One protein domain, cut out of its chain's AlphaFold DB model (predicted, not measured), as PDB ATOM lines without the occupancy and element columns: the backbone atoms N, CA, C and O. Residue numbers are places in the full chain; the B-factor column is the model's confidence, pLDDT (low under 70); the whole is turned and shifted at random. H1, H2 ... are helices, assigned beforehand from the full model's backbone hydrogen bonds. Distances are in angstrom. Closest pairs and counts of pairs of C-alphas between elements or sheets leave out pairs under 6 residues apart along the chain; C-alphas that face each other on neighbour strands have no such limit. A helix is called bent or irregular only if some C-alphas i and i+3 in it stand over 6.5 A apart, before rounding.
ATOM      1  N   GLY A  27     236.935 182.405 174.689       84.69
ATOM      2  CA  GLY A  27     236.386 181.390 173.795       84.69
ATOM      3  C   GLY A  27     237.227 181.146 172.535       84.69
ATOM      4  O   GLY A  27     237.134 180.058 171.973       84.69
ATOM      5  N   ARG A  28     238.114 182.074 172.138       83.94
ATOM      6  CA  ARG A  28     239.066 181.874 171.030       83.94
ATOM      7  C   ARG A  28     240.019 180.708 171.260       83.94
ATOM      8  O   ARG A  28     240.441 180.071 170.296       83.94
ATOM      9  N   LEU A  29     240.356 180.423 172.514       84.25
ATOM     10  CA  LEU A  29     241.221 179.304 172.875       84.25
ATOM     11  C   LEU A  29     240.536 177.967 172.564       84.25
ATOM     12  O   LEU A  29     241.137 177.086 171.952       84.25
ATOM     13  N   ILE A  30     239.249 177.865 172.899       88.38
ATOM     14  CA  ILE A  30     238.415 176.712 172.560       88.38
ATOM     15  C   ILE A  30     238.188 176.627 171.046       88.38
ATOM     16  O   ILE A  30     238.344 175.550 170.475       88.38
ATOM     17  N   ASP A  31     237.891 177.747 170.379       86.88
ATOM     18  CA  ASP A  31     237.721 177.778 168.921       86.88
ATOM     19  C   ASP A  31     238.993 177.289 168.207       86.88
ATOM     20  O   ASP A  31     238.921 176.470 167.294       86.88
ATOM     21  N   THR A  32     240.172 177.743 168.640       84.06
ATOM     22  CA  THR A  32     241.458 177.344 168.043       84.06
ATOM     23  C   THR A  32     241.738 175.863 168.264       84.06
ATOM     24  O   THR A  32     242.178 175.179 167.343       84.06
ATOM     25  N   TRP A  33     241.452 175.351 169.462       86.38
ATOM     26  CA  TRP A  33     241.611 173.933 169.773       86.38
ATOM     27  C   TRP A  33     240.687 173.056 168.914       86.38
ATOM     28  O   TRP A  33     241.152 172.086 168.323       86.38
ATOM     29  N   MET A  34     239.421 173.456 168.755       84.50
ATOM     30  CA  MET A  34     238.409 172.747 167.959       84.50
ATOM     31  C   MET A  34     238.742 172.647 166.465       84.50
ATOM     32  O   MET A  34     238.361 171.673 165.819       84.50
ATOM     33  N   HIS A  35     239.430 173.649 165.915       83.25
ATOM     34  CA  HIS A  35     239.799 173.700 164.495       83.25
ATOM     35  C   HIS A  35     241.262 173.314 164.242       83.25
ATOM     36  O   HIS A  35     241.720 173.366 163.099       83.25
ATOM     37  N   SER A  36     242.015 172.940 165.283       77.31
ATOM     38  CA  SER A  36     243.401 172.525 165.109       77.31
ATOM     39  C   SER A  36     243.451 171.151 164.433       77.31
ATOM     40  O   SER A  36     242.860 170.199 164.945       77.31
ATOM     41  N   PRO A  37     244.204 170.988 163.330       70.06
ATOM     42  CA  PRO A  37     244.416 169.676 162.716       70.06
ATOM     43  C   PRO A  37     245.225 168.737 163.625       70.06
ATOM     44  O   PRO A  37     245.202 167.527 163.439       70.06
ATOM     45  N   HIS A  38     245.947 169.304 164.597       66.31
ATOM     46  CA  HIS A  38     246.702 168.595 165.625       66.31
ATOM     47  C   HIS A  38     246.309 169.217 166.967       66.31
ATOM     48  O   HIS A  38     246.961 170.172 167.409       66.31
ATOM     49  N   PRO A  39     245.189 168.793 167.579       61.66
ATOM     50  CA  PRO A  39     244.788 169.347 168.858       61.66
ATOM     51  C   PRO A  39     245.931 169.102 169.849       61.66
ATOM     52  O   PRO A  39     246.426 167.974 169.943       61.66
ATOM     53  N   PRO A  40     246.415 170.139 170.554       61.91
ATOM     54  CA  PRO A  40     247.392 169.922 171.606       61.91
ATOM     55  C   PRO A  40     246.794 168.936 172.615       61.91
ATOM     56  O   PRO A  40     245.579 168.937 172.827       61.91
ATOM     57  N   ALA A  41     247.639 168.115 173.244       62.31
ATOM     58  CA  ALA A  41     247.252 167.037 174.167       62.31
ATOM     59  C   ALA A  41     246.558 167.516 175.465       62.31
ATOM     60  O   ALA A  41     246.511 166.795 176.458       62.31
ATOM     61  N   HIS A  42     246.056 168.749 175.485       68.19
ATOM     62  CA  HIS A  42     245.262 169.286 176.567       68.19
ATOM     63  C   HIS A  42     243.916 168.572 176.625       68.19
ATOM     64  O   HIS A  42     243.157 168.536 175.656       68.19
ATOM     65  N   ASP A  43     243.647 168.023 177.800       84.62
ATOM     66  CA  ASP A  43     242.384 167.406 178.160       84.62
ATOM     67  C   ASP A  43     241.239 168.447 178.108       84.62
ATOM     68  O   ASP A  43     241.421 169.567 178.609       84.62
ATOM     69  N   PRO A  44     240.068 168.127 177.516       87.69
ATOM     70  CA  PRO A  44     238.907 169.020 177.462       87.69
ATOM     71  C   PRO A  44     238.517 169.633 178.812       87.69
ATOM     72  O   PRO A  44     238.109 170.796 178.868       87.69
ATOM     73  N   ASP A  45     238.678 168.882 179.902       89.75
ATOM     74  CA  ASP A  45     238.369 169.340 181.254       89.75
ATOM     75  C   ASP A  45     239.344 170.450 181.706       89.75
ATOM     76  O   ASP A  45     238.941 171.449 182.304       89.75
ATOM     77  N   THR A  46     240.624 170.368 181.332       89.69
ATOM     78  CA  THR A  46     241.588 171.457 181.588       89.69
ATOM     79  C   THR A  46     241.242 172.703 180.771       89.69
ATOM     80  O   THR A  46     241.330 173.827 181.269       89.69
ATOM     81  N   LEU A  47     240.805 172.507 179.525       89.75
ATOM     82  CA  LEU A  47     240.432 173.587 178.617       89.75
ATOM     83  C   LEU A  47     239.239 174.390 179.150       89.75
ATOM     84  O   LEU A  47     239.274 175.622 179.144       89.75
ATOM     85  N   ILE A  48     238.203 173.704 179.651       91.25
ATOM     86  CA  ILE A  48     237.020 174.372 180.202       91.25
ATOM     87  C   ILE A  48     237.345 175.112 181.504       91.25
ATOM     88  O   ILE A  48     236.853 176.220 181.705       91.25
ATOM     89  N   ILE A  49     238.208 174.555 182.362       90.88
ATOM     90  CA  ILE A  49     238.636 175.207 183.608       90.88
ATOM     91  C   ILE A  49     239.416 176.486 183.298       90.88
ATOM     92  O   ILE A  49     239.108 177.541 183.853       90.88
ATOM     93  N   ALA A  50     240.387 176.415 182.382       89.38
ATOM     94  CA  ALA A  50     241.162 177.578 181.961       89.38
ATOM     95  C   ALA A  50     240.262 178.658 181.343       89.38
ATOM     96  O   ALA A  50     240.385 179.837 181.671       89.38
ATOM     97  N   TRP A  51     239.308 178.248 180.504       91.62
ATOM     98  CA  TRP A  51     238.324 179.150 179.916       91.62
ATOM     99  C   TRP A  51     237.456 179.838 180.978       91.62
ATOM    100  O   TRP A  51     237.314 181.059 180.946       91.62
ATOM    101  N   LEU A  52     236.928 179.090 181.953       90.31
ATOM    102  CA  LEU A  52     236.127 179.635 183.055       90.31
ATOM    103  C   LEU A  52     236.925 180.607 183.930       90.31
ATOM    104  O   LEU A  52     236.389 181.639 184.332       90.31
ATOM    105  N   ALA A  53     238.191 180.295 184.212       89.50
ATOM    106  CA  ALA A  53     239.079 181.147 184.999       89.50
ATOM    107  C   ALA A  53     239.427 182.462 184.282       89.50
ATOM    108  O   ALA A  53     239.636 183.481 184.937       89.50
ATOM    109  N   ALA A  54     239.463 182.444 182.947       88.31
ATOM    110  CA  ALA A  54     239.760 183.605 182.115       88.31
ATOM    111  C   ALA A  54     238.530 184.477 181.793       88.31
ATOM    112  O   ALA A  54     238.683 185.549 181.208       88.31
ATOM    113  N   LEU A  55     237.309 184.050 182.145       85.69
ATOM    114  CA  LEU A  55     236.112 184.848 181.879       85.69
ATOM    115  C   LEU A  55     236.122 186.161 182.681       85.69
ATOM    116  O   LEU A  55     236.342 186.139 183.898       85.69
ATOM    117  N   PRO A  56     235.791 187.307 182.053       83.00
ATOM    118  CA  PRO A  56     235.598 188.552 182.784       83.00
ATOM    119  C   PRO A  56     234.528 188.384 183.865       83.00
ATOM    120  O   PRO A  56     233.480 187.782 183.629       83.00
ATOM    121  N   ARG A  57     234.739 188.974 185.050       79.44
ATOM    122  CA  ARG A  57     233.788 188.873 186.181       79.44
ATOM    123  C   ARG A  57     232.379 189.371 185.839       79.44
ATOM    124  O   ARG A  57     231.406 188.904 186.427       79.44
ATOM    125  N   SER A  58     232.281 190.304 184.893       78.69
ATOM    126  CA  SER A  58     231.032 190.869 184.374       78.69
ATOM    127  C   SER A  58     230.264 189.920 183.450       78.69
ATOM    128  O   SER A  58     229.090 190.161 183.170       78.69
ATOM    129  N   VAL A  59     230.893 188.841 182.972       82.44
ATOM    130  CA  VAL A  59     230.299 187.899 182.024       82.44
ATOM    131  C   VAL A  59     229.830 186.643 182.766       82.44
ATOM    132  O   VAL A  59     230.643 185.891 183.302       82.44
ATOM    133  N   PRO A  60     228.517 186.347 182.777       85.62
ATOM    134  CA  PRO A  60     228.016 185.112 183.360       85.62
ATOM    135  C   PRO A  60     228.501 183.891 182.558       85.62
ATOM    136  O   PRO A  60     228.201 183.814 181.358       85.62
ATOM    137  N   PRO A  61     229.152 182.896 183.194       89.75
ATOM    138  CA  PRO A  61     229.615 181.684 182.513       89.75
ATOM    139  C   PRO A  61     228.552 180.962 181.671       89.75
ATOM    140  O   PRO A  61     228.858 180.594 180.536       89.75
ATOM    141  N   PRO A  62     227.283 180.841 182.112       90.81
ATOM    142  CA  PRO A  62     226.256 180.169 181.312       90.81
ATOM    143  C   PRO A  62     225.944 180.915 180.011       90.81
ATOM    144  O   PRO A  62     225.742 180.305 178.962       90.81
ATOM    145  N   LYS A  63     225.937 182.256 180.053       88.19
ATOM    146  CA  LYS A  63     225.717 183.097 178.868       88.19
ATOM    147  C   LYS A  63     226.895 182.980 177.901       88.19
ATOM    148  O   LYS A  63     226.673 182.853 176.698       88.19
ATOM    149  N   ALA A  64     228.122 182.987 178.424       89.81
ATOM    150  CA  ALA A  64     229.327 182.794 177.624       89.81
ATOM    151  C   ALA A  64     229.342 181.416 176.948       89.81
ATOM    152  O   ALA A  64     229.575 181.333 175.744       89.81
ATOM    153  N   ALA A  65     228.987 180.356 177.680       91.62
ATOM    154  CA  ALA A  65     228.959 178.989 177.167       91.62
ATOM    155  C   ALA A  65     227.931 178.821 176.040       91.62
ATOM    156  O   ALA A  65     228.253 178.267 174.994       91.62
ATOM    157  N   ARG A  66     226.716 179.377 176.184       90.38
ATOM    158  CA  ARG A  66     225.699 179.365 175.110       90.38
ATOM    159  C   ARG A  66     226.157 180.107 173.861       90.38
ATOM    160  O   ARG A  66     225.868 179.684 172.744       90.38
ATOM    161  N   SER A  67     226.828 181.244 174.027       90.25
ATOM    162  CA  SER A  67     227.388 181.977 172.891       90.25
ATOM    163  C   SER A  67     228.481 181.170 172.199       90.25
ATOM    164  O   SER A  67     228.453 181.068 170.978       90.25
ATOM    165  N   LEU A  68     229.366 180.530 172.962       90.31
ATOM    166  CA  LEU A  68     230.425 179.688 172.418       90.31
ATOM    167  C   LEU A  68     229.869 178.446 171.701       90.31
ATOM    168  O   LEU A  68     230.249 178.192 170.565       90.31
ATOM    169  N   LEU A  69     228.888 177.748 172.278       90.44
ATOM    170  CA  LEU A  69     228.196 176.626 171.626       90.44
ATOM    171  C   LEU A  69     227.583 177.021 170.277       90.44
ATOM    172  O   LEU A  69     227.719 176.287 169.303       90.44
ATOM    173  N   ARG A  70     226.948 178.199 170.191       89.56
ATOM    174  CA  ARG A  70     226.398 178.710 168.923       89.56
ATOM    175  C   ARG A  70     227.485 178.986 167.886       89.56
ATOM    176  O   ARG A  70     227.257 178.727 166.710       89.56
ATOM    177  N   ARG A  71     228.651 179.485 168.309       88.69
ATOM    178  CA  ARG A  71     229.804 179.693 167.413       88.69
ATOM    179  C   ARG A  71     230.404 178.382 166.920       88.69
ATOM    180  O   ARG A  71     230.819 178.316 165.772       88.69
ATOM    181  N   LEU A  72     230.420 177.356 167.769       86.00
ATOM    182  CA  LEU A  72     230.986 176.042 167.464       86.00
ATOM    183  C   LEU A  72     230.021 175.110 166.718       86.00
ATOM    184  O   LEU A  72     230.460 174.109 166.157       86.00
ATOM    185  N   ALA A  73     228.723 175.424 166.673       79.88
ATOM    186  CA  ALA A  73     227.709 174.611 166.000       79.88
ATOM    187  C   ALA A  73     228.059 174.232 164.540       79.88
ATOM    188  O   ALA A  73     227.879 173.066 164.193       79.88
ATOM    189  N   PRO A  74     228.630 175.113 163.690       72.69
ATOM    190  CA  PRO A  74     229.037 174.736 162.333       72.69
ATOM    191  C   PRO A  74     230.119 173.644 162.291       72.69
ATOM    192  O   PRO A  74     230.131 172.829 161.372       72.69
ATOM    193  N   ALA A  75     230.996 173.581 163.300       65.88
ATOM    194  CA  ALA A  75     232.051 172.567 163.396       65.88
ATOM    195  C   ALA A  75     231.522 171.175 163.802       65.88
ATOM    196  O   ALA A  75     232.239 170.184 163.680       65.88
ATOM    197  N   SER A  76     230.266 171.079 164.253       60.28
ATOM    198  CA  SER A  76     229.628 169.815 164.649       60.28
ATOM    199  C   SER A  76     229.135 168.961 163.470       60.28
ATOM    200  O   SER A  76     228.758 167.808 163.663       60.28
ATOM    201  N   CYS A  77     229.185 169.494 162.242       58.06
ATOM    202  CA  CYS A  77     228.794 168.781 161.022       58.06
ATOM    203  C   CYS A  77     229.819 167.725 160.561       58.06
ATOM    204  O   CYS A  77     229.521 166.926 159.674       58.06
ATOM    205  N   HIS A  78     231.021 167.699 161.145       62.16
ATOM    206  CA  HIS A  78     232.042 166.684 160.881       62.16
ATOM    207  C   HIS A  78     232.102 165.657 162.017       62.16
ATOM    208  O   HIS A  78     231.738 165.960 163.151       62.16
ATOM    209  N   SER A  79     232.567 164.435 161.725       74.12
ATOM    210  CA  SER A  79     232.730 163.375 162.731       74.12
ATOM    211  C   SER A  79     233.595 163.870 163.898       74.12
ATOM    212  O   SER A  79     234.811 164.012 163.771       74.12
ATOM    213  N   LEU A  80     232.954 164.183 165.027       76.25
ATOM    214  CA  LEU A  80     233.630 164.705 166.209       76.25
ATOM    215  C   LEU A  80     234.416 163.593 166.909       76.25
ATOM    216  O   LEU A  80     233.909 162.488 167.131       76.25
ATOM    217  N   SER A  81     235.642 163.911 167.325       84.25
ATOM    218  CA  SER A  81     236.424 163.048 168.210       84.25
ATOM    219  C   SER A  81     235.744 162.915 169.584       84.25
ATOM    220  O   SER A  81     234.885 163.719 169.960       84.25
ATOM    221  N   ALA A  82     236.128 161.904 170.370       86.12
ATOM    222  CA  ALA A  82     235.633 161.756 171.743       86.12
ATOM    223  C   ALA A  82     235.947 162.990 172.611       86.12
ATOM    224  O   ALA A  82     235.093 163.433 173.375       86.12
ATOM    225  N   ALA A  83     237.127 163.589 172.428       86.31
ATOM    226  CA  ALA A  83     237.538 164.794 173.141       86.31
ATOM    227  C   ALA A  83     236.677 166.012 172.762       86.31
ATOM    228  O   ALA A  83     236.257 166.767 173.636       86.31
ATOM    229  N   HIS A  84     236.346 166.180 171.476       86.75
ATOM    230  CA  HIS A  84     235.455 167.261 171.040       86.75
ATOM    231  C   HIS A  84     234.054 167.091 171.635       86.75
ATOM    232  O   HIS A  84     233.496 168.050 172.162       86.75
ATOM    233  N   ARG A  85     233.500 165.869 171.616       88.12
ATOM    234  CA  ARG A  85     232.200 165.572 172.245       88.12
ATOM    235  C   ARG A  85     232.196 165.910 173.736       88.12
ATOM    236  O   ARG A  85     231.317 166.639 174.180       88.12
ATOM    237  N   ARG A  86     233.231 165.487 174.472       90.19
ATOM    238  CA  ARG A  86     233.405 165.822 175.892       90.19
ATOM    239  C   ARG A  86     233.393 167.334 176.129       90.19
ATOM    240  O   ARG A  86     232.734 167.794 177.054       90.19
ATOM    241  N   LEU A  87     234.072 168.113 175.286       90.56
ATOM    242  CA  LEU A  87     234.073 169.572 175.398       90.56
ATOM    243  C   LEU A  87     232.681 170.182 175.167       90.56
ATOM    244  O   LEU A  87     232.275 171.073 175.911       90.56
ATOM    245  N   PHE A  88     231.937 169.693 174.169       90.94
ATOM    246  CA  PHE A  88     230.551 170.114 173.936       90.94
ATOM    247  C   PHE A  88     229.650 169.792 175.131       90.94
ATOM    248  O   PHE A  88     228.879 170.658 175.544       90.94
ATOM    249  N   ASP A  89     229.784 168.604 175.721       91.25
ATOM    250  CA  ASP A  89     229.014 168.201 176.903       91.25
ATOM    251  C   ASP A  89     229.319 169.104 178.105       91.25
ATOM    252  O   ASP A  89     228.403 169.570 178.785       91.25
ATOM    253  N   LEU A  90     230.596 169.425 178.338       92.75
ATOM    254  CA  LEU A  90     231.018 170.345 179.397       92.75
ATOM    255  C   LEU A  90     230.472 171.760 179.170       92.75
ATOM    256  O   LEU A  90     229.955 172.384 180.097       92.75
ATOM    257  N   LEU A  91     230.527 172.268 177.937       92.44
ATOM    258  CA  LEU A  91     229.952 173.570 177.595       92.44
ATOM    259  C   LEU A  91     228.429 173.585 177.761       92.44
ATOM    260  O   LEU A  91     227.883 174.563 178.272       92.44
ATOM    261  N   ALA A  92     227.740 172.513 177.368       91.25
ATOM    262  CA  ALA A  92     226.302 172.362 177.567       91.25
ATOM    263  C   ALA A  92     225.949 172.315 179.060       91.25
ATOM    264  O   ALA A  92     224.992 172.963 179.488       91.25
ATOM    265  N   HIS A  93     226.764 171.629 179.860       91.81
ATOM    266  CA  HIS A  93     226.635 171.594 181.311       91.81
ATOM    267  C   HIS A  93     226.807 172.990 181.925       91.81
ATOM    268  O   HIS A  93     225.947 173.446 182.673       91.81
ATOM    269  N   VAL A  94     227.851 173.740 181.559       91.38
ATOM    270  CA  VAL A  94     228.023 175.129 182.029       91.38
ATOM    271  C   VAL A  94     226.862 176.022 181.572       91.38
ATOM    272  O   VAL A  94     226.381 176.861 182.331       91.38
ATOM    273  N   ALA A  95     226.380 175.842 180.341       89.81
ATOM    274  CA  ALA A  95     225.269 176.602 179.777       89.81
ATOM    275  C   ALA A  95     223.925 176.352 180.485       89.81
ATOM    276  O   ALA A  95     223.066 177.244 180.472       89.81
ATOM    277  N   SER A  96     223.725 175.168 181.069       87.12
ATOM    278  CA  SER A  96     222.503 174.797 181.790       87.12
ATOM    279  C   SER A  96     222.526 175.196 183.266       87.12
ATOM    280  O   SER A  96     221.462 175.338 183.866       87.12
ATOM    281  N   HIS A  97     223.701 175.462 183.842       83.88
ATOM    282  CA  HIS A  97     223.811 175.890 185.233       83.88
ATOM    283  C   HIS A  97     223.357 177.338 185.406       83.88
ATOM    284  O   HIS A  97     224.032 178.278 185.001       83.88
TER     285      HIS A  97
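This is residues 27 to 97 of the 115 residues of an uncharacterized protein of Rhodospira trueperi (UniProt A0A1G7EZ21). Look for two helical hairpins, H1 with H2 and H3 with H4, packed on each other with H2 on H4, so that the four helices stand at four corners round one long axis. H3, the longest, has a kink, and the links from H2 to H3 and from H3 to H4 turn at opposite ends of the long axis. The printed part has 71 residues with four named helices, in the order H1, H2, H3, H4, and no named strand; its class is all helix. It is compact, with a radius of gyration of the C-alphas of 11.5 A, and only just elongated, with spans of 33 by 22 by 17 A.

Find C-alpha 27 at (236.386, 181.390, 173.795); from there H1 runs through residues 27 to 34, 10.6 A from first to last C-alpha. Next look at H2, residues 44 to 54, which is 15.3 A long and starts with C-alpha 44 at (238.907, 169.020, 177.462). H3, residues 61 to 77, is 25.1 A long; it is irregular, with C-alphas 71 and 74 standing 7.1 A apart, and it has a kink of 41 degrees near residue 71. H4, residues 82 to 96, is 21.1 A long and ends with C-alpha 96 at (222.503, 174.797, 181.790).

Start with the hairpin of H1 and H2: they touch, their closest C-alphas being those of Gly 27 and Trp 51 at 6.8 A, and run opposite ways at a shallow tilt of 17 degrees. H1 only just touches H3, with 3 pairs of C-alphas within 8 A and with residues 68 to 75 of H3 alone; the closest C-alphas are those of Gly 27 and Leu 68, at 6.4 A. H2 touches H4, the closest C-alphas being those of Pro 44 and Leu 87 at 5.3 A, and they run the same way at a steep tilt of 41 degrees. In the hairpin of H3 and H4, the C-alphas of Pro 62 and Ala 95 are the closest, 4.0 A apart; these helices touch and run opposite ways at 36 degrees, only just a steep tilt. H1 and H4 are close but not clearly touching, with the C-alphas of Met 34 and His 84 the closest at 7.0 A. H2 and H3 are also close but not clearly touching, with the C-alphas of Leu 52 and Pro 61 the closest at 6.8 A. Along the backbone, every O i to N i+4 pair is within hydrogen-bond range in H1, H2 and H4, and 9 of 13 are in H3.

The two C-alphas farthest apart are those of Ser 58 and Ser 79, at 35.0 A. The printed part has no cut; the link from H3 to H4 is tight, and those from H1 to H2 and from H2 to H3 are short. In the B-factor column the mean pLDDT of the printed part of this model is 83.7; look at residues 38 to 42 and 75 to 78 for values under 70.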